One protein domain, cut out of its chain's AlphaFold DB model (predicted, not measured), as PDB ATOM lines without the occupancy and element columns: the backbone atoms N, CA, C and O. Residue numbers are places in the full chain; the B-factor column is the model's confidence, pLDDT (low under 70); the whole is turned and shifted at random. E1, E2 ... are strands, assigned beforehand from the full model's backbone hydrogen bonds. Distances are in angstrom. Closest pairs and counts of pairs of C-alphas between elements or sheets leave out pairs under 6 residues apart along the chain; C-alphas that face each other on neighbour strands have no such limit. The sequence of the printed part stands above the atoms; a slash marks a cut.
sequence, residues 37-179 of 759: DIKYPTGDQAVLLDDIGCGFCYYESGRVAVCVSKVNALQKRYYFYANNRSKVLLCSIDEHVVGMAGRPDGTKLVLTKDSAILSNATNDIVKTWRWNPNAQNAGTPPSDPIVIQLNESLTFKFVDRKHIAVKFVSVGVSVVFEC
ATOM      1  N   ASP A  37      36.915 -46.074 337.416       86.94
ATOM      2  CA  ASP A  37      37.677 -46.847 338.397       86.94
ATOM      3  C   ASP A  37      39.157 -46.875 337.975       86.94
ATOM      4  O   ASP A  37      39.524 -47.502 336.977       86.94
ATOM      5  N   ILE A  38      40.005 -46.137 338.700       88.19
ATOM      6  CA  ILE A  38      41.452 -46.056 338.445       88.19
ATOM      7  C   ILE A  38      42.198 -46.503 339.697       88.19
ATOM      8  O   ILE A  38      41.904 -46.053 340.808       88.19
ATOM      9  N   LYS A  39      43.225 -47.330 339.502       88.69
ATOM     10  CA  LYS A  39      44.134 -47.808 340.549       88.69
ATOM     11  C   LYS A  39      45.540 -47.258 340.341       88.69
ATOM     12  O   LYS A  39      45.947 -46.987 339.211       88.69
ATOM     13  N   TYR A  40      46.277 -47.102 341.431       88.31
ATOM     14  CA  TYR A  40      47.695 -46.773 341.396       88.31
ATOM     15  C   TYR A  40      48.517 -47.935 340.820       88.31
ATOM     16  O   TYR A  40      48.068 -49.084 340.853       88.31
ATOM     17  N   PRO A  41      49.756 -47.679 340.356       81.75
ATOM     18  CA  PRO A  41      50.683 -48.740 339.959       81.75
ATOM     19  C   PRO A  41      50.954 -49.777 341.063       81.75
ATOM     20  O   PRO A  41      51.313 -50.911 340.758       81.75
ATOM     21  N   THR A  42      50.753 -49.409 342.333       81.50
ATOM     22  CA  THR A  42      50.856 -50.293 343.506       81.50
ATOM     23  C   THR A  42      49.686 -51.274 343.643       81.50
ATOM     24  O   THR A  42      49.781 -52.232 344.404       81.50
ATOM     25  N   GLY A  43      48.591 -51.067 342.903       79.88
ATOM     26  CA  GLY A  43      47.353 -51.849 342.984       79.88
ATOM     27  C   GLY A  43      46.280 -51.247 343.897       79.88
ATOM     28  O   GLY A  43      45.131 -51.696 343.848       79.88
ATOM     29  N   ASP A  44      46.613 -50.213 344.674       85.88
ATOM     30  CA  ASP A  44      45.673 -49.521 345.561       85.88
ATOM     31  C   ASP A  44      44.691 -48.632 344.785       85.88
ATOM     32  O   ASP A  44      45.004 -48.100 343.718       85.88
ATOM     33  N   GLN A  45      43.486 -48.439 345.326       88.81
ATOM     34  CA  GLN A  45      42.453 -47.623 344.686       88.81
ATOM     35  C   GLN A  45      42.867 -46.144 344.633       88.81
ATOM     36  O   GLN A  45      43.157 -45.555 345.671       88.81
ATOM     37  N   ALA A  46      42.831 -45.521 343.451       88.25
ATOM     38  CA  ALA A  46      43.152 -44.103 343.274       88.25
ATOM     39  C   ALA A  46      41.895 -43.243 343.079       88.25
ATOM     40  O   ALA A  46      41.732 -42.219 343.744       88.25
ATOM     41  N   VAL A  47      40.988 -43.659 342.192       90.38
ATOM     42  CA  VAL A  47      39.783 -42.907 341.807       90.38
ATOM     43  C   VAL A  47      38.612 -43.870 341.700       90.38
ATOM     44  O   VAL A  47      38.745 -44.933 341.102       90.38
ATOM     45  N   LEU A  48      37.479 -43.500 342.285       91.19
ATOM     46  CA  LEU A  48      36.212 -44.208 342.166       91.19
ATOM     47  C   LEU A  48      35.107 -43.164 341.980       91.19
ATOM     48  O   LEU A  48      34.671 -42.552 342.958       91.19
ATOM     49  N   LEU A  49      34.692 -42.929 340.738       89.81
ATOM     50  CA  LEU A  49      33.643 -41.965 340.390       89.81
ATOM     51  C   LEU A  49      32.527 -42.646 339.589       89.81
ATOM     52  O   LEU A  49      32.808 -43.492 338.744       89.81
ATOM     53  N   ASP A  50      31.282 -42.251 339.846       84.81
ATOM     54  CA  ASP A  50      30.110 -42.664 339.072       84.81
ATOM     55  C   ASP A  50      30.090 -42.032 337.665       84.81
ATOM     56  O   ASP A  50      30.895 -41.154 337.340       84.81
ATOM     57  N   ASP A  51      29.142 -42.468 336.837       79.88
ATOM     58  CA  ASP A  51      28.825 -41.928 335.505       79.88
ATOM     59  C   ASP A  51      28.658 -40.396 335.449       79.88
ATOM     60  O   ASP A  51      28.872 -39.762 334.412       79.88
ATOM     61  N   ILE A  52      28.297 -39.778 336.571       77.81
ATOM     62  CA  ILE A  52      28.083 -38.340 336.715       77.81
ATOM     63  C   ILE A  52      29.326 -37.656 337.307       77.81
ATOM     64  O   ILE A  52      29.365 -36.429 337.371       77.81
ATOM     65  N   GLY A  53      30.377 -38.383 337.693       83.06
ATOM     66  CA  GLY A  53      31.613 -37.855 338.275       83.06
ATOM     67  C   GLY A  53      31.529 -37.557 339.779       83.06
ATOM     68  O   GLY A  53      32.236 -36.670 340.263       83.06
ATOM     69  N   CYS A  54      30.638 -38.225 340.511       87.75
ATOM     70  CA  CYS A  54      30.517 -38.187 341.971       87.75
ATOM     71  C   CYS A  54      31.178 -39.424 342.589       87.75
ATOM     72  O   CYS A  54      31.122 -40.509 342.026       87.75
ATOM     73  N   GLY A  55      31.792 -39.287 343.762       90.81
ATOM     74  CA  GLY A  55      32.511 -40.389 344.399       90.81
ATOM     75  C   GLY A  55      33.752 -39.923 345.145       90.81
ATOM     76  O   GLY A  55      33.764 -38.829 345.717       90.81
ATOM     77  N   PHE A  56      34.791 -40.756 345.159       93.62
ATOM     78  CA  PHE A  56      35.979 -40.555 345.980       93.62
ATOM     79  C   PHE A  56      37.276 -40.652 345.177       93.62
ATOM     80  O   PHE A  56      37.403 -41.426 344.231       93.62
ATOM     81  N   CYS A  57      38.279 -39.895 345.608       92.31
ATOM     82  CA  CYS A  57      39.671 -40.118 345.222       92.31
ATOM     83  C   CYS A  57      40.521 -40.280 346.469       92.31
ATOM     84  O   CYS A  57      40.247 -39.649 347.493       92.31
ATOM     85  N   TYR A  58      41.566 -41.089 346.367       93.31
ATOM     86  CA  TYR A  58      42.435 -41.450 347.476       93.31
ATOM     87  C   TYR A  58      43.879 -41.085 347.156       93.31
ATOM     88  O   TYR A  58      44.316 -41.169 346.012       93.31
ATOM     89  N   TYR A  59      44.631 -40.690 348.174       92.56
ATOM     90  CA  TYR A  59      46.089 -40.653 348.122       92.56
ATOM     91  C   TYR A  59      46.653 -42.076 348.039       92.56
ATOM     92  O   TYR A  59      45.986 -43.025 348.443       92.56
ATOM     93  N   GLU A  60      47.915 -42.215 347.629       87.25
ATOM     94  CA  GLU A  60      48.645 -43.497 347.688       87.25
ATOM     95  C   GLU A  60      48.669 -44.084 349.116       87.25
ATOM     96  O   GLU A  60      48.653 -45.290 349.309       87.25
ATOM     97  N   SER A  61      48.584 -43.232 350.144       86.75
ATOM     98  CA  SER A  61      48.450 -43.650 351.548       86.75
ATOM     99  C   SER A  61      47.111 -44.325 351.899       86.75
ATOM    100  O   SER A  61      46.878 -44.639 353.068       86.75
ATOM    101  N   GLY A  62      46.185 -44.456 350.943       85.94
ATOM    102  CA  GLY A  62      44.826 -44.971 351.135       85.94
ATOM    103  C   GLY A  62      43.860 -43.984 351.804       85.94
ATOM    104  O   GLY A  62      42.696 -44.306 352.050       85.94
ATOM    105  N   ARG A  63      44.303 -42.761 352.126       90.75
ATOM    106  CA  ARG A  63      43.444 -41.721 352.720       90.75
ATOM    107  C   ARG A  63      42.651 -40.988 351.645       90.75
ATOM    108  O   ARG A  63      43.158 -40.753 350.557       90.75
ATOM    109  N   VAL A  64      41.434 -40.557 351.969       91.94
ATOM    110  CA  VAL A  64      40.582 -39.792 351.043       91.94
ATOM    111  C   VAL A  64      41.216 -38.430 350.747       91.94
ATOM    112  O   VAL A  64      41.500 -37.665 351.667       91.94
ATOM    113  N   ALA A  65      41.408 -38.135 349.467       91.62
ATOM    114  CA  ALA A  65      41.855 -36.850 348.941       91.62
ATOM    115  C   ALA A  65      40.677 -35.973 348.513       91.62
ATOM    116  O   ALA A  65      40.635 -34.790 348.849       91.62
ATOM    117  N   VAL A  66      39.705 -36.562 347.810       94.25
ATOM    118  CA  VAL A  66      38.552 -35.854 347.239       94.25
ATOM    119  C   VAL A  66      37.273 -36.625 347.533       94.25
ATOM    120  O   VAL A  66      37.251 -37.850 347.449       94.25
ATOM    121  N   CYS A  67      36.211 -35.903 347.867       93.81
ATOM    122  CA  CYS A  67      34.852 -36.413 347.978       93.81
ATOM    123  C   CYS A  67      33.920 -35.498 347.180       93.81
ATOM    124  O   CYS A  67      33.863 -34.291 347.426       93.81
ATOM    125  N   VAL A  68      33.190 -36.081 346.232       93.94
ATOM    126  CA  VAL A  68      32.215 -35.380 345.398       93.94
ATOM    127  C   VAL A  68      30.834 -35.954 345.674       93.94
ATOM    128  O   VAL A  68      30.586 -37.135 345.440       93.94
ATOM    129  N   SER A  69      29.931 -35.113 346.172       91.31
ATOM    130  CA  SER A  69      28.567 -35.499 346.535       91.31
ATOM    131  C   SER A  69      27.545 -34.888 345.578       91.31
ATOM    132  O   SER A  69      27.630 -33.712 345.218       91.31
ATOM    133  N   LYS A  70      26.553 -35.687 345.184       87.50
ATOM    134  CA  LYS A  70      25.469 -35.288 344.283       87.50
ATOM    135  C   LYS A  70      24.337 -34.606 345.053       87.50
ATOM    136  O   LYS A  70      23.765 -35.206 345.958       87.50
ATOM    137  N   VAL A  71      23.956 -33.395 344.641       83.12
ATOM    138  CA  VAL A  71      22.732 -32.723 345.129       83.12
ATOM    139  C   VAL A  71      21.593 -32.937 344.134       83.12
ATOM    140  O   VAL A  71      20.495 -33.348 344.501       83.12
ATOM    141  N   ASN A  72      21.861 -32.711 342.849       78.50
ATOM    142  CA  ASN A  72      20.966 -33.061 341.748       78.50
ATOM    143  C   ASN A  72      21.793 -33.451 340.508       78.50
ATOM    144  O   ASN A  72      22.997 -33.660 340.608       78.50
ATOM    145  N   ALA A  73      21.163 -33.607 339.339       70.56
ATOM    146  CA  ALA A  73      21.874 -34.006 338.120       70.56
ATOM    147  C   ALA A  73      22.934 -32.986 337.640       70.56
ATOM    148  O   ALA A  73      23.828 -33.359 336.894       70.56
ATOM    149  N   LEU A  74      22.836 -31.717 338.056       71.31
ATOM    150  CA  LEU A  74      23.678 -30.606 337.585       71.31
ATOM    151  C   LEU A  74      24.569 -30.019 338.690       71.31
ATOM    152  O   LEU A  74      25.637 -29.487 338.411       71.31
ATOM    153  N   GLN A  75      24.122 -30.100 339.940       84.06
ATOM    154  CA  GLN A  75      24.732 -29.481 341.108       84.06
ATOM    155  C   GLN A  75      25.370 -30.532 342.009       84.06
ATOM    156  O   GLN A  75      24.746 -31.538 342.372       84.06
ATOM    157  N   LYS A  76      26.611 -30.252 342.399       89.38
ATOM    158  CA  LYS A  76      27.468 -31.128 343.192       89.38
ATOM    159  C   LYS A  76      28.137 -30.331 344.304       89.38
ATOM    160  O   LYS A  76      28.291 -29.118 344.192       89.38
ATOM    161  N   ARG A  77      28.556 -31.036 345.352       92.44
ATOM    162  CA  ARG A  77      29.393 -30.514 346.435       92.44
ATOM    163  C   ARG A  77      30.754 -31.175 346.374       92.44
ATOM    164  O   ARG A  77      30.839 -32.387 346.182       92.44
ATOM    165  N   TYR A  78      31.794 -30.385 346.583       94.75
ATOM    166  CA  TYR A  78      33.177 -30.818 346.484       94.75
ATOM    167  C   TYR A  78      33.888 -30.593 347.810       94.75
ATOM    168  O   TYR A  78      33.921 -29.472 348.319       94.75
ATOM    169  N   TYR A  79      34.490 -31.650 348.343       95.44
ATOM    170  CA  TYR A  79      35.290 -31.613 349.560       95.44
ATOM    171  C   TYR A  79      36.680 -32.177 349.279       95.44
ATOM    172  O   TYR A  79      36.818 -33.267 348.725       95.44
ATOM    173  N   PHE A  80      37.708 -31.445 349.690       95.25
ATOM    174  CA  PHE A  80      39.108 -31.790 349.472       95.25
ATOM    175  C   PHE A  80      39.844 -31.830 350.806       95.25
ATOM    176  O   PHE A  80      39.832 -30.855 351.563       95.25
ATOM    177  N   TYR A  81      40.509 -32.945 351.086       94.62
ATOM    178  CA  TYR A  81      41.110 -33.232 352.387       94.62
ATOM    179  C   TYR A  81      42.631 -33.325 352.306       94.62
ATOM    180  O   TYR A  81      43.199 -33.735 351.296       94.62
ATOM    181  N   ALA A  82      43.304 -32.983 353.399       91.75
ATOM    182  CA  ALA A  82      44.734 -33.186 353.566       91.75
ATOM    183  C   ALA A  82      45.074 -34.669 353.773       91.75
ATOM    184  O   ALA A  82      44.304 -35.424 354.368       91.75
ATOM    185  N   ASN A  83      46.283 -35.068 353.373       90.56
ATOM    186  CA  ASN A  83      46.822 -36.403 353.638       90.56
ATOM    187  C   ASN A  83      47.305 -36.540 355.101       90.56
ATOM    188  O   ASN A  83      48.465 -36.837 355.375       90.56
ATOM    189  N   ASN A  84      46.425 -36.311 356.076       88.50
ATOM    190  CA  ASN A  84      46.722 -36.441 357.503       88.50
ATOM    191  C   ASN A  84      45.663 -37.281 358.233       88.50
ATOM    192  O   ASN A  84      44.559 -37.507 357.741       88.50
ATOM    193  N   ARG A  85      46.002 -37.776 359.430       85.06
ATOM    194  CA  ARG A  85      45.078 -38.590 360.242       85.06
ATOM    195  C   ARG A  85      43.865 -37.785 360.724       85.06
ATOM    196  O   ARG A  85      42.799 -38.357 360.921       85.06
ATOM    197  N   SER A  86      44.025 -36.472 360.881       83.00
ATOM    198  CA  SER A  86      42.976 -35.538 361.294       83.00
ATOM    199  C   SER A  86      41.991 -35.166 360.181       83.00
ATOM    200  O   SER A  86      41.012 -34.487 360.474       83.00
ATOM    201  N   LYS A  87      42.209 -35.617 358.932       85.12
ATOM    202  CA  LYS A  87      41.344 -35.351 357.766       85.12
ATOM    203  C   LYS A  87      41.012 -33.863 357.608       85.12
ATOM    204  O   LYS A  87      39.858 -33.488 357.411       85.12
ATOM    205  N   VAL A  88      42.025 -33.005 357.738       89.56
ATOM    206  CA  VAL A  88      41.836 -31.546 357.677       89.56
ATOM    207  C   VAL A  88      41.268 -31.159 356.313       89.56
ATOM    208  O   VAL A  88      41.811 -31.552 355.282       89.56
ATOM    209  N   LEU A  89      40.185 -30.388 356.310       91.50
ATOM    210  CA  LEU A  89      39.542 -29.893 355.097       91.50
ATOM    211  C   LEU A  89      40.353 -28.725 354.525       91.50
ATOM    212  O   LEU A  89      40.512 -27.696 355.179       91.50
ATOM    213  N   LEU A  90      40.876 -28.896 353.313       92.62
ATOM    214  CA  LEU A  90      41.679 -27.889 352.611       92.62
ATOM    215  C   LEU A  90      40.824 -27.024 351.686       92.62
ATOM    216  O   LEU A  90      41.073 -25.831 351.529       92.62
ATOM    217  N   CYS A  91      39.814 -27.628 351.061       94.69
ATOM    218  CA  CYS A  91      38.875 -26.915 350.213       94.69
ATOM    219  C   CYS A  91      37.477 -27.525 350.321       94.69
ATOM    220  O   CYS A  91      37.318 -28.742 350.385       94.69
ATOM    221  N   SER A  92      36.465 -26.669 350.332       95.12
ATOM    222  CA  SER A  92      35.054 -27.032 350.293       95.12
ATOM    223  C   SER A  92      34.343 -26.063 349.377       95.12
ATOM    224  O   SER A  92      34.460 -24.858 349.587       95.12
ATOM    225  N   ILE A  93      33.607 -26.573 348.396       94.38
ATOM    226  CA  ILE A  93      32.772 -25.770 347.500       94.38
ATOM    227  C   ILE A  93      31.405 -26.431 347.395       94.38
ATOM    228  O   ILE A  93      31.304 -27.617 347.073       94.38
ATOM    229  N   ASP A  94      30.361 -25.666 347.697       90.94
ATOM    230  CA  ASP A  94      28.978 -26.108 347.566       90.94
ATOM    231  C   ASP A  94      28.400 -25.862 346.157       90.94
ATOM    232  O   ASP A  94      29.048 -25.305 345.269       90.94
ATOM    233  N   GLU A  95      27.141 -26.255 345.958       87.81
ATOM    234  CA  GLU A  95      26.392 -26.085 344.709       87.81
ATOM    235  C   GLU A  95      26.206 -24.626 344.255       87.81
ATOM    236  O   GLU A  95      25.829 -24.379 343.107       87.81
ATOM    237  N   HIS A  96      26.430 -23.662 345.148       85.81
ATOM    238  CA  HIS A  96      26.274 -22.230 344.915       85.81
ATOM    239  C   HIS A  96      27.616 -21.499 344.840       85.81
ATOM    240  O   HIS A  96      27.641 -20.263 344.807       85.81
ATOM    241  N   VAL A  97      28.725 -22.242 344.785       87.94
ATOM    242  CA  VAL A  97      30.081 -21.685 344.762       87.94
ATOM    243  C   VAL A  97      30.394 -20.913 346.053       87.94
ATOM    244  O   VAL A  97      31.099 -19.908 346.064       87.94
ATOM    245  N   VAL A  98      29.848 -21.382 347.172       90.69
ATOM    246  CA  VAL A  98      30.138 -20.903 348.523       90.69
ATOM    247  C   VAL A  98      31.046 -21.912 349.210       90.69
ATOM    248  O   VAL A  98      30.851 -23.126 349.131       90.69
ATOM    249  N   GLY A  99      32.054 -21.401 349.907       92.69
ATOM    250  CA  GLY A  99      32.960 -22.226 350.681       92.69
ATOM    251  C   GLY A  99      34.330 -21.596 350.862       92.69
ATOM    252  O   GLY A  99      34.462 -20.377 350.954       92.69
ATOM    253  N   MET A 100      35.356 -22.432 350.962       93.56
ATOM    254  CA  MET A 100      36.717 -21.994 351.257       93.56
ATOM    255  C   MET A 100      37.744 -22.855 350.541       93.56
ATOM    256  O   MET A 100      37.515 -24.043 350.341       93.56
ATOM    257  N   ALA A 101      38.892 -22.272 350.220       93.94
ATOM    258  CA  ALA A 101      40.066 -22.972 349.719       93.94
ATOM    259  C   ALA A 101      41.316 -22.354 350.345       93.94
ATOM    260  O   ALA A 101      41.525 -21.147 350.249       93.94
ATOM    261  N   GLY A 102      42.157 -23.150 350.995       91.25
ATOM    262  CA  GLY A 102      43.384 -22.619 351.570       91.25
ATOM    263  C   GLY A 102      44.220 -23.646 352.311       91.25
ATOM    264  O   GLY A 102      43.736 -24.684 352.761       91.25
ATOM    265  N   ARG A 103      45.501 -23.316 352.462       85.31
ATOM    266  CA  ARG A 103      46.430 -24.046 353.328       85.31
ATOM    267  C   ARG A 103      46.412 -23.411 354.731       85.31
ATOM    268  O   ARG A 103      46.290 -22.188 354.813       85.31
ATOM    269  N   PRO A 104      46.550 -24.183 355.828       78.06
ATOM    270  CA  PRO A 104      46.551 -23.638 357.193       78.06
ATOM    271  C   PRO A 104      47.504 -22.447 357.402       78.06
ATOM    272  O   PRO A 104      47.071 -21.428 357.946       78.06
ATOM    273  N   ASP A 105      48.720 -22.539 356.850       80.81
ATOM    274  CA  ASP A 105      49.800 -21.543 356.981       80.81
ATOM    275  C   ASP A 105      50.048 -20.740 355.688       80.81
ATOM    276  O   ASP A 105      51.157 -20.281 355.423       80.81
ATOM    277  N   GLY A 106      49.042 -20.632 354.815       85.12
ATOM    278  CA  GLY A 106      49.186 -20.000 353.504       85.12
ATOM    279  C   GLY A 106      48.020 -19.094 353.138       85.12
ATOM    280  O   GLY A 106      47.206 -18.714 353.976       85.12
ATOM    281  N   THR A 107      47.940 -18.760 351.853       89.19
ATOM    282  CA  THR A 107      46.840 -17.982 351.281       89.19
ATOM    283  C   THR A 107      45.516 -18.730 351.418       89.19
ATOM    284  O   THR A 107      45.439 -19.933 351.140       89.19
ATOM    285  N   LYS A 108      44.465 -18.012 351.817       91.88
ATOM    286  CA  LYS A 108      43.108 -18.543 351.976       91.88
ATOM    287  C   LYS A 108      42.142 -17.712 351.143       91.88
ATOM    288  O   LYS A 108      42.201 -16.486 351.138       91.88
ATOM    289  N   LEU A 109      41.244 -18.386 350.442       93.44
ATOM    290  CA  LEU A 109      40.150 -17.789 349.693       93.44
ATOM    291  C   LEU A 109      38.837 -18.242 350.321       93.44
ATOM    292  O   LEU A 109      38.589 -19.440 350.447       93.44
ATOM    293  N   VAL A 110      37.994 -17.286 350.694       93.12
ATOM    294  CA  VAL A 110      36.637 -17.533 351.187       93.12
ATOM    295  C   VAL A 110      35.651 -17.002 350.160       93.12
ATOM    296  O   VAL A 110      35.704 -15.832 349.783       93.12
ATOM    297  N   LEU A 111      34.752 -17.869 349.707       92.00
ATOM    298  CA  LEU A 111      33.694 -17.564 348.755       92.00
ATOM    299  C   LEU A 111      32.355 -17.552 349.492       92.00
ATOM    300  O   LEU A 111      31.986 -18.515 350.158       92.00
ATOM    301  N   THR A 112      31.615 -16.459 349.364       90.25
ATOM    302  CA  THR A 112      30.263 -16.281 349.907       90.25
ATOM    303  C   THR A 112      29.298 -15.915 348.781       90.25
ATOM    304  O   THR A 112      29.721 -15.563 347.679       90.25
ATOM    305  N   LYS A 113      27.986 -15.955 349.054       85.69
ATOM    306  CA  LYS A 113      26.961 -15.594 348.056       85.69
ATOM    307  C   LYS A 113      27.151 -14.175 347.508       85.69
ATOM    308  O   LYS A 113      26.988 -13.967 346.306       85.69
ATOM    309  N   ASP A 114      27.570 -13.260 348.381       86.31
ATOM    310  CA  ASP A 114      27.630 -11.821 348.108       86.31
ATOM    311  C   ASP A 114      29.060 -11.302 347.889       86.31
ATOM    312  O   ASP A 114      29.253 -10.177 347.428       86.31
ATOM    313  N   SER A 115      30.090 -12.080 348.235       88.56
ATOM    314  CA  SER A 115      31.485 -11.632 348.137       88.56
ATOM    315  C   SER A 115      32.505 -12.768 348.069       88.56
ATOM    316  O   SER A 115      32.207 -13.913 348.403       88.56
ATOM    317  N   ALA A 116      33.729 -12.447 347.661       90.31
ATOM    318  CA  ALA A 116      34.898 -13.303 347.826       90.31
ATOM    319  C   ALA A 116      36.011 -12.529 348.530       90.31
ATOM    320  O   ALA A 116      36.216 -11.352 348.240       90.31
ATOM    321  N   ILE A 117      36.727 -13.182 349.443       91.94
ATOM    322  CA  ILE A 117      37.782 -12.572 350.257       91.94
ATOM    323  C   ILE A 117      39.039 -13.427 350.138       91.94
ATOM    324  O   ILE A 117      39.002 -14.623 350.422       91.94
ATOM    325  N   LEU A 118      40.146 -12.806 349.737       92.38
ATOM    326  CA  LEU A 118      41.471 -13.414 349.712       92.38
ATOM    327  C   LEU A 118      42.285 -12.884 350.893       92.38
ATOM    328  O   LEU A 118      42.509 -11.675 350.982       92.38
ATOM    329  N   SER A 119      42.756 -13.775 351.758       92.25
ATOM    330  CA  SER A 119      43.659 -13.453 352.860       92.25
ATOM    331  C   SER A 119      45.023 -14.121 352.700       92.25
ATOM    332  O   SER A 119      45.157 -15.180 352.080       92.25
ATOM    333  N   ASN A 120      46.058 -13.465 353.221       89.44
ATOM    334  CA  ASN A 120      47.428 -13.976 353.233       89.44
ATOM    335  C   ASN A 120      47.661 -14.949 354.416       89.44
ATOM    336  O   ASN A 120      46.752 -15.250 355.190       89.44
ATOM    337  N   ALA A 121      48.902 -15.419 354.575       86.75
ATOM    338  CA  ALA A 121      49.293 -16.329 355.657       86.75
ATOM    339  C   ALA A 121      49.178 -15.715 357.071       86.75
ATOM    340  O   ALA A 121      48.951 -16.448 358.031       86.75
ATOM    341  N   THR A 122      49.279 -14.386 357.209       85.00
ATOM    342  CA  THR A 122      49.066 -13.661 358.480       85.00
ATOM    343  C   THR A 122      47.584 -13.377 358.765       85.00
ATOM    344  O   THR A 122      47.260 -12.804 359.800       85.00
ATOM    345  N   ASN A 123      46.676 -13.860 357.905       82.12
ATOM    346  CA  ASN A 123      45.229 -13.624 357.911       82.12
ATOM    347  C   ASN A 123      44.799 -12.173 357.621       82.12
ATOM    348  O   ASN A 123      43.643 -11.821 357.859       82.12
ATOM    349  N   ASP A 124      45.671 -11.356 357.037       88.50
ATOM    350  CA  ASP A 124      45.309 -10.034 356.533       88.50
ATOM    351  C   ASP A 124      44.575 -10.153 355.194       88.50
ATOM    352  O   ASP A 124      44.933 -10.957 354.325       88.50
ATOM    353  N   ILE A 125      43.541  -9.331 355.014       90.19
ATOM    354  CA  ILE A 125      42.739  -9.297 353.787       90.19
ATOM    355  C   ILE A 125      43.533  -8.581 352.694       90.19
ATOM    356  O   ILE A 125      43.794  -7.384 352.780       90.19
ATOM    357  N   VAL A 126      43.877  -9.314 351.639       88.81
ATOM    358  CA  VAL A 126      44.628  -8.800 350.488       88.81
ATOM    359  C   VAL A 126      43.680  -8.167 349.475       88.81
ATOM    360  O   VAL A 126      43.934  -7.070 348.983       88.81
ATOM    361  N   LYS A 127      42.587  -8.864 349.139       89.06
ATOM    362  CA  LYS A 127      41.596  -8.413 348.151       89.06
ATOM    363  C   LYS A 127      40.201  -8.918 348.501       89.06
ATOM    364  O   LYS A 127      40.045 -10.022 349.020       89.06
ATOM    365  N   THR A 128      39.203  -8.120 348.134       90.19
ATOM    366  CA  THR A 128      37.785  -8.447 348.296       90.19
ATOM    367  C   THR A 128      37.034  -8.139 347.008       90.19
ATOM    368  O   THR A 128      37.152  -7.041 346.468       90.19
ATOM    369  N   TRP A 129      36.217  -9.084 346.555       89.62
ATOM    370  CA  TRP A 129      35.291  -8.926 345.436       89.62
ATOM    371  C   TRP A 129      33.858  -8.970 345.949       89.62
ATOM    372  O   TRP A 129      33.569  -9.656 346.929       89.62
ATOM    373  N   ARG A 130      32.953  -8.239 345.298       86.19
ATOM    374  CA  ARG A 130      31.526  -8.225 345.640       86.19
ATOM    375  C   ARG A 130      30.690  -8.663 344.449       86.19
ATOM    376  O   ARG A 130      30.928  -8.230 343.323       86.19
ATOM    377  N   TRP A 131      29.690  -9.482 344.737       84.75
ATOM    378  CA  TRP A 131      28.737 -10.032 343.786       84.75
ATOM    379  C   TRP A 131      27.360  -9.414 344.061       84.75
ATOM    380  O   TRP A 131      26.985  -9.195 345.210       84.75
ATOM    381  N   ASN A 132      26.589  -9.123 343.014       77.50
ATOM    382  CA  ASN A 132      25.181  -8.744 343.157       77.50
ATOM    383  C   ASN A 132      24.317 -10.018 343.120       77.50
ATOM    384  O   ASN A 132      24.252 -10.652 342.068       77.50
ATOM    385  N   PRO A 133      23.615 -10.385 344.207       68.94
ATOM    386  CA  PRO A 133      22.843 -11.628 344.267       68.94
ATOM    387  C   PRO A 133      21.659 -11.663 343.287       68.94
ATOM    388  O   PRO A 133      21.148 -12.735 342.982       68.94
ATOM    389  N   ASN A 134      21.226 -10.504 342.777       72.56
ATOM    390  CA  ASN A 134      20.068 -10.380 341.890       72.56
ATOM    391  C   ASN A 134      20.430 -10.347 340.394       72.56
ATOM    392  O   ASN A 134      19.537 -10.190 339.563       72.56
ATOM    393  N   ALA A 135      21.713 -10.453 340.035       69.62
ATOM    394  CA  ALA A 135      22.169 -10.408 338.647       69.62
ATOM    395  C   ALA A 135      22.926 -11.690 338.265       69.62
ATOM    396  O   ALA A 135      23.717 -12.217 339.043       69.62
ATOM    397  N   GLN A 136      22.703 -12.185 337.045       65.50
ATOM    398  CA  GLN A 136      23.511 -13.266 336.474       65.50
ATOM    399  C   GLN A 136      24.896 -12.726 336.093       65.50
ATOM    400  O   GLN A 136      24.994 -11.635 335.535       65.50
ATOM    401  N   ASN A 137      25.958 -13.487 336.388       68.06
ATOM    402  CA  ASN A 137      27.363 -13.083 336.190       68.06
ATOM    403  C   ASN A 137      27.734 -11.789 336.934       68.06
ATOM    404  O   ASN A 137      28.388 -10.901 336.389       68.06
ATOM    405  N   ALA A 138      27.261 -11.643 338.169       66.50
ATOM    406  CA  ALA A 138      27.434 -10.405 338.900       66.50
ATOM    407  C   ALA A 138      28.842 -10.211 339.472       66.50
ATOM    408  O   ALA A 138      29.394 -11.119 340.086       66.50
ATOM    409  N   GLY A 139      29.324  -8.969 339.389       72.94
ATOM    410  CA  GLY A 139      30.607  -8.509 339.921       72.94
ATOM    411  C   GLY A 139      31.757  -8.643 338.925       72.94
ATOM    412  O   GLY A 139      31.607  -9.202 337.843       72.94
ATOM    413  N   THR A 140      32.908  -8.074 339.272       77.06
ATOM    414  CA  THR A 140      34.127  -8.168 338.464       77.06
ATOM    415  C   THR A 140      34.993  -9.314 338.984       77.06
ATOM    416  O   THR A 140      35.403  -9.269 340.147       77.06
ATOM    417  N   PRO A 141      35.267 -10.358 338.178       79.06
ATOM    418  CA  PRO A 141      36.206 -11.401 338.574       79.06
ATOM    419  C   PRO A 141      37.626 -10.826 338.737       79.06
ATOM    420  O   PRO A 141      37.905  -9.711 338.277       79.06
ATOM    421  N   PRO A 142      38.538 -11.543 339.413       83.56
ATOM    422  CA  PRO A 142      39.944 -11.156 339.460       83.56
ATOM    423  C   PRO A 142      40.541 -11.069 338.046       83.56
ATOM    424  O   PRO A 142      40.250 -11.899 337.191       83.56
ATOM    425  N   SER A 143      41.387 -10.060 337.807       81.44
ATOM    426  CA  SER A 143      42.068  -9.867 336.515       81.44
ATOM    427  C   SER A 143      43.013 -11.020 336.173       81.44
ATOM    428  O   SER A 143      43.106 -11.402 335.013       81.44
ATOM    429  N   ASP A 144      43.653 -11.595 337.196       85.62
ATOM    430  CA  ASP A 144      44.540 -12.749 337.076       85.62
ATOM    431  C   ASP A 144      43.965 -13.951 337.845       85.62
ATOM    432  O   ASP A 144      43.458 -13.772 338.961       85.62
ATOM    433  N   PRO A 145      44.069 -15.183 337.309       90.06
ATOM    434  CA  PRO A 145      43.630 -16.391 337.999       90.06
ATOM    435  C   PRO A 145      44.314 -16.565 339.358       90.06
ATOM    436  O   PRO A 145      45.540 -16.540 339.463       90.06
ATOM    437  N   ILE A 146      43.527 -16.829 340.397       90.12
ATOM    438  CA  ILE A 146      44.041 -17.132 341.732       90.12
ATOM    439  C   ILE A 146      44.365 -18.623 341.784       90.12
ATOM    440  O   ILE A 146      43.465 -19.458 341.691       90.12
ATOM    441  N   VAL A 147      45.643 -18.959 341.948       91.81
ATOM    442  CA  VAL A 147      46.109 -20.343 342.097       91.81
ATOM    443  C   VAL A 147      46.613 -20.550 343.521       91.81
ATOM    444  O   VAL A 147      47.504 -19.839 343.979       91.81
ATOM    445  N   ILE A 148      46.039 -21.523 344.227       91.88
ATOM    446  CA  ILE A 148      46.419 -21.888 345.593       91.88
ATOM    447  C   ILE A 148      46.842 -23.355 345.597       91.88
ATOM    448  O   ILE A 148      46.048 -24.245 345.295       91.88
ATOM    449  N   GLN A 149      48.090 -23.619 345.978       91.69
ATOM    450  CA  GLN A 149      48.551 -24.981 346.230       91.69
ATOM    451  C   GLN A 149      48.037 -25.427 347.605       91.69
ATOM    452  O   GLN A 149      48.497 -24.934 348.637       91.69
ATOM    453  N   LEU A 150      47.059 -26.334 347.623       90.31
ATOM    454  CA  LEU A 150      46.426 -26.809 348.858       90.31
ATOM    455  C   LEU A 150      47.351 -27.778 349.607       90.31
ATOM    456  O   LEU A 150      47.494 -27.688 350.827       90.31
ATOM    457  N   ASN A 151      47.996 -28.686 348.873       89.94
ATOM    458  CA  ASN A 151      49.051 -29.582 349.352       89.94
ATOM    459  C   ASN A 151      49.916 -30.063 348.168       89.94
ATOM    460  O   ASN A 151      49.806 -29.518 347.080       89.94
ATOM    461  N   GLU A 152      50.772 -31.068 348.352       88.44
ATOM    462  CA  GLU A 152      51.650 -31.588 347.285       88.44
ATOM    463  C   GLU A 152      50.891 -32.155 346.073       88.44
ATOM    464  O   GLU A 152      51.388 -32.083 344.953       88.44
ATOM    465  N   SER A 153      49.669 -32.653 346.273       89.94
ATOM    466  CA  SER A 153      48.877 -33.337 345.244       89.94
ATOM    467  C   SER A 153      47.663 -32.545 344.754       89.94
ATOM    468  O   SER A 153      47.032 -32.954 343.787       89.94
ATOM    469  N   LEU A 154      47.274 -31.456 345.420       93.50
ATOM    470  CA  LEU A 154      46.053 -30.699 345.141       93.50
ATOM    471  C   LEU A 154      46.365 -29.233 344.840       93.50
ATOM    472  O   LEU A 154      46.897 -28.506 345.684       93.50
ATOM    473  N   THR A 155      45.926 -28.782 343.669       94.50
ATOM    474  CA  THR A 155      46.039 -27.389 343.225       94.50
ATOM    475  C   THR A 155      44.654 -26.821 342.948       94.50
ATOM    476  O   THR A 155      43.905 -27.363 342.139       94.50
ATOM    477  N   PHE A 156      44.319 -25.711 343.598       95.44
ATOM    478  CA  PHE A 156      43.076 -24.971 343.407       95.44
ATOM    479  C   PHE A 156      43.299 -23.793 342.454       95.44
ATOM    480  O   PHE A 156      44.254 -23.038 342.631       95.44
ATOM    481  N   LYS A 157      42.415 -23.606 341.471       94.69
ATOM    482  CA  LYS A 157      42.432 -22.483 340.525       94.69
ATOM    483  C   LYS A 157      41.056 -21.824 340.460       94.69
ATOM    484  O   LYS A 157      40.067 -22.477 340.137       94.69
ATOM    485  N   PHE A 158      41.017 -20.519 340.706       93.06
ATOM    486  CA  PHE A 158      39.827 -19.679 340.617       93.06
ATOM    487  C   PHE A 158      40.038 -18.578 339.576       93.06
ATOM    488  O   PHE A 158      40.943 -17.757 339.721       93.06
ATOM    489  N   VAL A 159      39.216 -18.573 338.526       90.31
ATOM    490  CA  VAL A 159      39.201 -17.517 337.498       90.31
ATOM    491  C   VAL A 159      37.974 -16.633 337.704       90.31
ATOM    492  O   VAL A 159      38.093 -15.432 337.917       90.31
ATOM    493  N   ASP A 160      36.795 -17.244 337.715       87.00
ATOM    494  CA  ASP A 160      35.522 -16.605 338.033       87.00
ATOM    495  C   ASP A 160      34.594 -17.624 338.726       87.00
ATOM    496  O   ASP A 160      34.999 -18.749 339.027       87.00
ATOM    497  N   ARG A 161      33.333 -17.255 338.992       86.50
ATOM    498  CA  ARG A 161      32.374 -18.163 339.647       86.50
ATOM    499  C   ARG A 161      31.980 -19.374 338.793       86.50
ATOM    500  O   ARG A 161      31.571 -20.380 339.362       86.50
ATOM    501  N   LYS A 162      32.102 -19.313 337.464       87.19
ATOM    502  CA  LYS A 162      31.787 -20.420 336.540       87.19
ATOM    503  C   LYS A 162      32.999 -21.310 336.254       87.19
ATOM    504  O   LYS A 162      32.836 -22.486 335.950       87.19
ATOM    505  N   HIS A 163      34.203 -20.774 336.405       90.19
ATOM    506  CA  HIS A 163      35.474 -21.390 336.057       90.19
ATOM    507  C   HIS A 163      36.333 -21.544 337.315       90.19
ATOM    508  O   HIS A 163      37.259 -20.771 337.591       90.19
ATOM    509  N   ILE A 164      36.008 -22.586 338.079       92.94
ATOM    510  CA  ILE A 164      36.760 -23.022 339.254       92.94
ATOM    511  C   ILE A 164      37.175 -24.463 339.025       92.94
ATOM    512  O   ILE A 164      36.335 -25.300 338.699       92.94
ATOM    513  N   ALA A 165      38.459 -24.750 339.210       94.44
ATOM    514  CA  ALA A 165      38.993 -26.086 339.016       94.44
ATOM    515  C   ALA A 165      39.906 -26.494 340.171       94.44
ATOM    516  O   ALA A 165      40.726 -25.701 340.640       94.44
ATOM    517  N   VAL A 166      39.803 -27.753 340.591       94.81
ATOM    518  CA  VAL A 166      40.764 -28.377 341.502       94.81
ATOM    519  C   VAL A 166      41.416 -29.553 340.806       94.81
ATOM    520  O   VAL A 166      40.744 -30.491 340.387       94.81
ATOM    521  N   LYS A 167      42.738 -29.497 340.672       94.75
ATOM    522  CA  LYS A 167      43.536 -30.550 340.057       94.75
ATOM    523  C   LYS A 167      44.126 -31.437 341.145       94.75
ATOM    524  O   LYS A 167      44.826 -30.939 342.021       94.75
ATOM    525  N   PHE A 168      43.848 -32.731 341.061       94.06
ATOM    526  CA  PHE A 168      44.475 -33.778 341.855       94.06
ATOM    527  C   PHE A 168      45.544 -34.480 341.020       94.06
ATOM    528  O   PHE A 168      45.240 -34.964 339.934       94.06
ATOM    529  N   VAL A 169      46.780 -34.527 341.515       92.31
ATOM    530  CA  VAL A 169      47.912 -35.229 340.901       92.31
ATOM    531  C   VAL A 169      48.619 -36.060 341.962       92.31
ATOM    532  O   VAL A 169      49.161 -35.521 342.922       92.31
ATOM    533  N   SER A 170      48.638 -37.373 341.783       86.25
ATOM    534  CA  SER A 170      49.314 -38.307 342.684       86.25
ATOM    535  C   SER A 170      49.815 -39.495 341.873       86.25
ATOM    536  O   SER A 170      49.044 -40.060 341.109       86.25
ATOM    537  N   VAL A 171      51.103 -39.837 341.996       83.81
ATOM    538  CA  VAL A 171      51.764 -41.030 341.412       83.81
ATOM    539  C   VAL A 171      51.181 -41.478 340.057       83.81
ATOM    540  O   VAL A 171      50.578 -42.539 339.925       83.81
ATOM    541  N   GLY A 172      51.321 -40.627 339.033       79.12
ATOM    542  CA  GLY A 172      50.888 -40.922 337.657       79.12
ATOM    543  C   GLY A 172      49.388 -40.757 337.368       79.12
ATOM    544  O   GLY A 172      48.996 -40.796 336.204       79.12
ATOM    545  N   VAL A 173      48.555 -40.512 338.380       86.19
ATOM    546  CA  VAL A 173      47.121 -40.218 338.247       86.19
ATOM    547  C   VAL A 173      46.903 -38.707 338.302       86.19
ATOM    548  O   VAL A 173      47.354 -38.044 339.236       86.19
ATOM    549  N   SER A 174      46.202 -38.152 337.308       89.62
ATOM    550  CA  SER A 174      45.823 -36.735 337.251       89.62
ATOM    551  C   SER A 174      44.336 -36.601 336.937       89.62
ATOM    552  O   SER A 174      43.896 -37.024 335.872       89.62
ATOM    553  N   VAL A 175      43.573 -35.972 337.831       90.94
ATOM    554  CA  VAL A 175      42.131 -35.721 337.667       90.94
ATOM    555  C   VAL A 175      41.839 -34.247 337.920       90.94
ATOM    556  O   VAL A 175      42.363 -33.656 338.864       90.94
ATOM    557  N   VAL A 176      41.001 -33.639 337.080       92.75
ATOM    558  CA  VAL A 176      40.564 -32.245 337.229       92.75
ATOM    559  C   VAL A 176      39.082 -32.224 337.582       92.75
ATOM    560  O   VAL A 176      38.260 -32.783 336.865       92.75
ATOM    561  N   PHE A 177      38.747 -31.558 338.684       91.50
ATOM    562  CA  PHE A 177      37.376 -31.352 339.134       91.50
ATOM    563  C   PHE A 177      36.928 -29.937 338.800       91.50
ATOM    564  O   PHE A 177      37.515 -28.973 339.289       91.50
ATOM    565  N   GLU A 178      35.872 -29.812 338.002       90.94
ATOM    566  CA  GLU A 178      35.246 -28.528 337.695       90.94
ATOM    567  C   GLU A 178      34.206 -28.172 338.763       90.94
ATOM    568  O   GLU A 178      33.089 -28.695 338.793       90.94
ATOM    569  N   CYS A 179      34.585 -27.266 339.657       90.25
ATOM    570  CA  CYS A 179      33.804 -26.857 340.824       90.25
ATOM    571  C   CYS A 179      33.028 -25.546 340.608       90.25
ATOM    572  O   CYS A 179      32.577 -24.936 341.575       90.25
TER     573      CYS A 179
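What this domain is: This is residues 37 to 179 of the 759 residues of the protein "FAM194 domain-containing protein" of Aphanomyces invadans (UniProt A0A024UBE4). A long, curled sheet of ten strands, E1 to E10, makes one wall, and a smaller sheet of four strands, E11 to E14, covers part of one of its faces, so that the two form a lopsided sandwich with crossed strands. The chain zigzags strand by strand along the long wall, then folds over beyond E10 through residues 131 to 145 into the small sheet. The printed part has 143 residues with fourteen named strands, numbered in chain order, and no named helix; the class is all strand, though 71 residues, under half, are in named elements. Each sheet is antiparallel, in the order E1 to E10 and E11 to E14. The whole is compact, with a radius of gyration of the C-alphas of 15.6 A and spans of 48 by 38 by 25 A.

How they stand to each other: The first sheet is a meander, each strand the antiparallel neighbour of the one before: E1, residues 37 to 39; E2, 45 to 49; E3, 55 to 58; E4, 64 to 70; E5, 76 to 81; E6, 89 to 93; E7, 99 to 102; E8, 108 to 111; E9, 115 to 119; E10, 125 to 130. E1 and E10 are its edge strands. It is twisted, its C-alphas up to 6.6 A off the best plane, and the way across it turns by 85 degrees. In the hairpin of E1 and E2, N 38 and O 47 are 3.0 A apart; in that of E6 and E7, at 142 degrees, N 92 and O 100 are 2.8 A apart. The second meander is E11, residues 146 to 149; E12, 154 to 158; E13, 164 to 170; E14, 173 to 178. In its hairpin of E13 and E14, N 168 and O 175 are 2.8 A apart. The two sheets form a sandwich, two sheets face to face: the parts that face each other are 8.7 A centre to centre, and the strands of the one stand at 41 degrees to those of the other. The closest C-alphas of E7 and E11 are those of Gly 102 and Ile 148, 6.7 A apart; those of E2 and E14 are Ala 46 and Val 173, 7.5 A apart. E9 and E10 are apart from E11 to E14.

Where its parts are: E1 begins at C-alpha 37 (37.677, -46.847, 338.397). E4 is 17.2 A long, E5 16.6 A, E13 20.1 A and E14 16.7 A. E10 ends at C-alpha 130 (31.526, -8.225, 345.640), and E14 at C-alpha 178 (35.246, -28.528, 337.695).

The domain as a whole: The two C-alphas farthest apart, those of Thr 42 and Asn 134, are 50.4 A apart. The printed part has no cut. The link E10 to E11 is long, E5 to E6 is short, and the others are tight. Mean pLDDT of the printed part is 87.7; residues 133 and 135 to 138 are under 70.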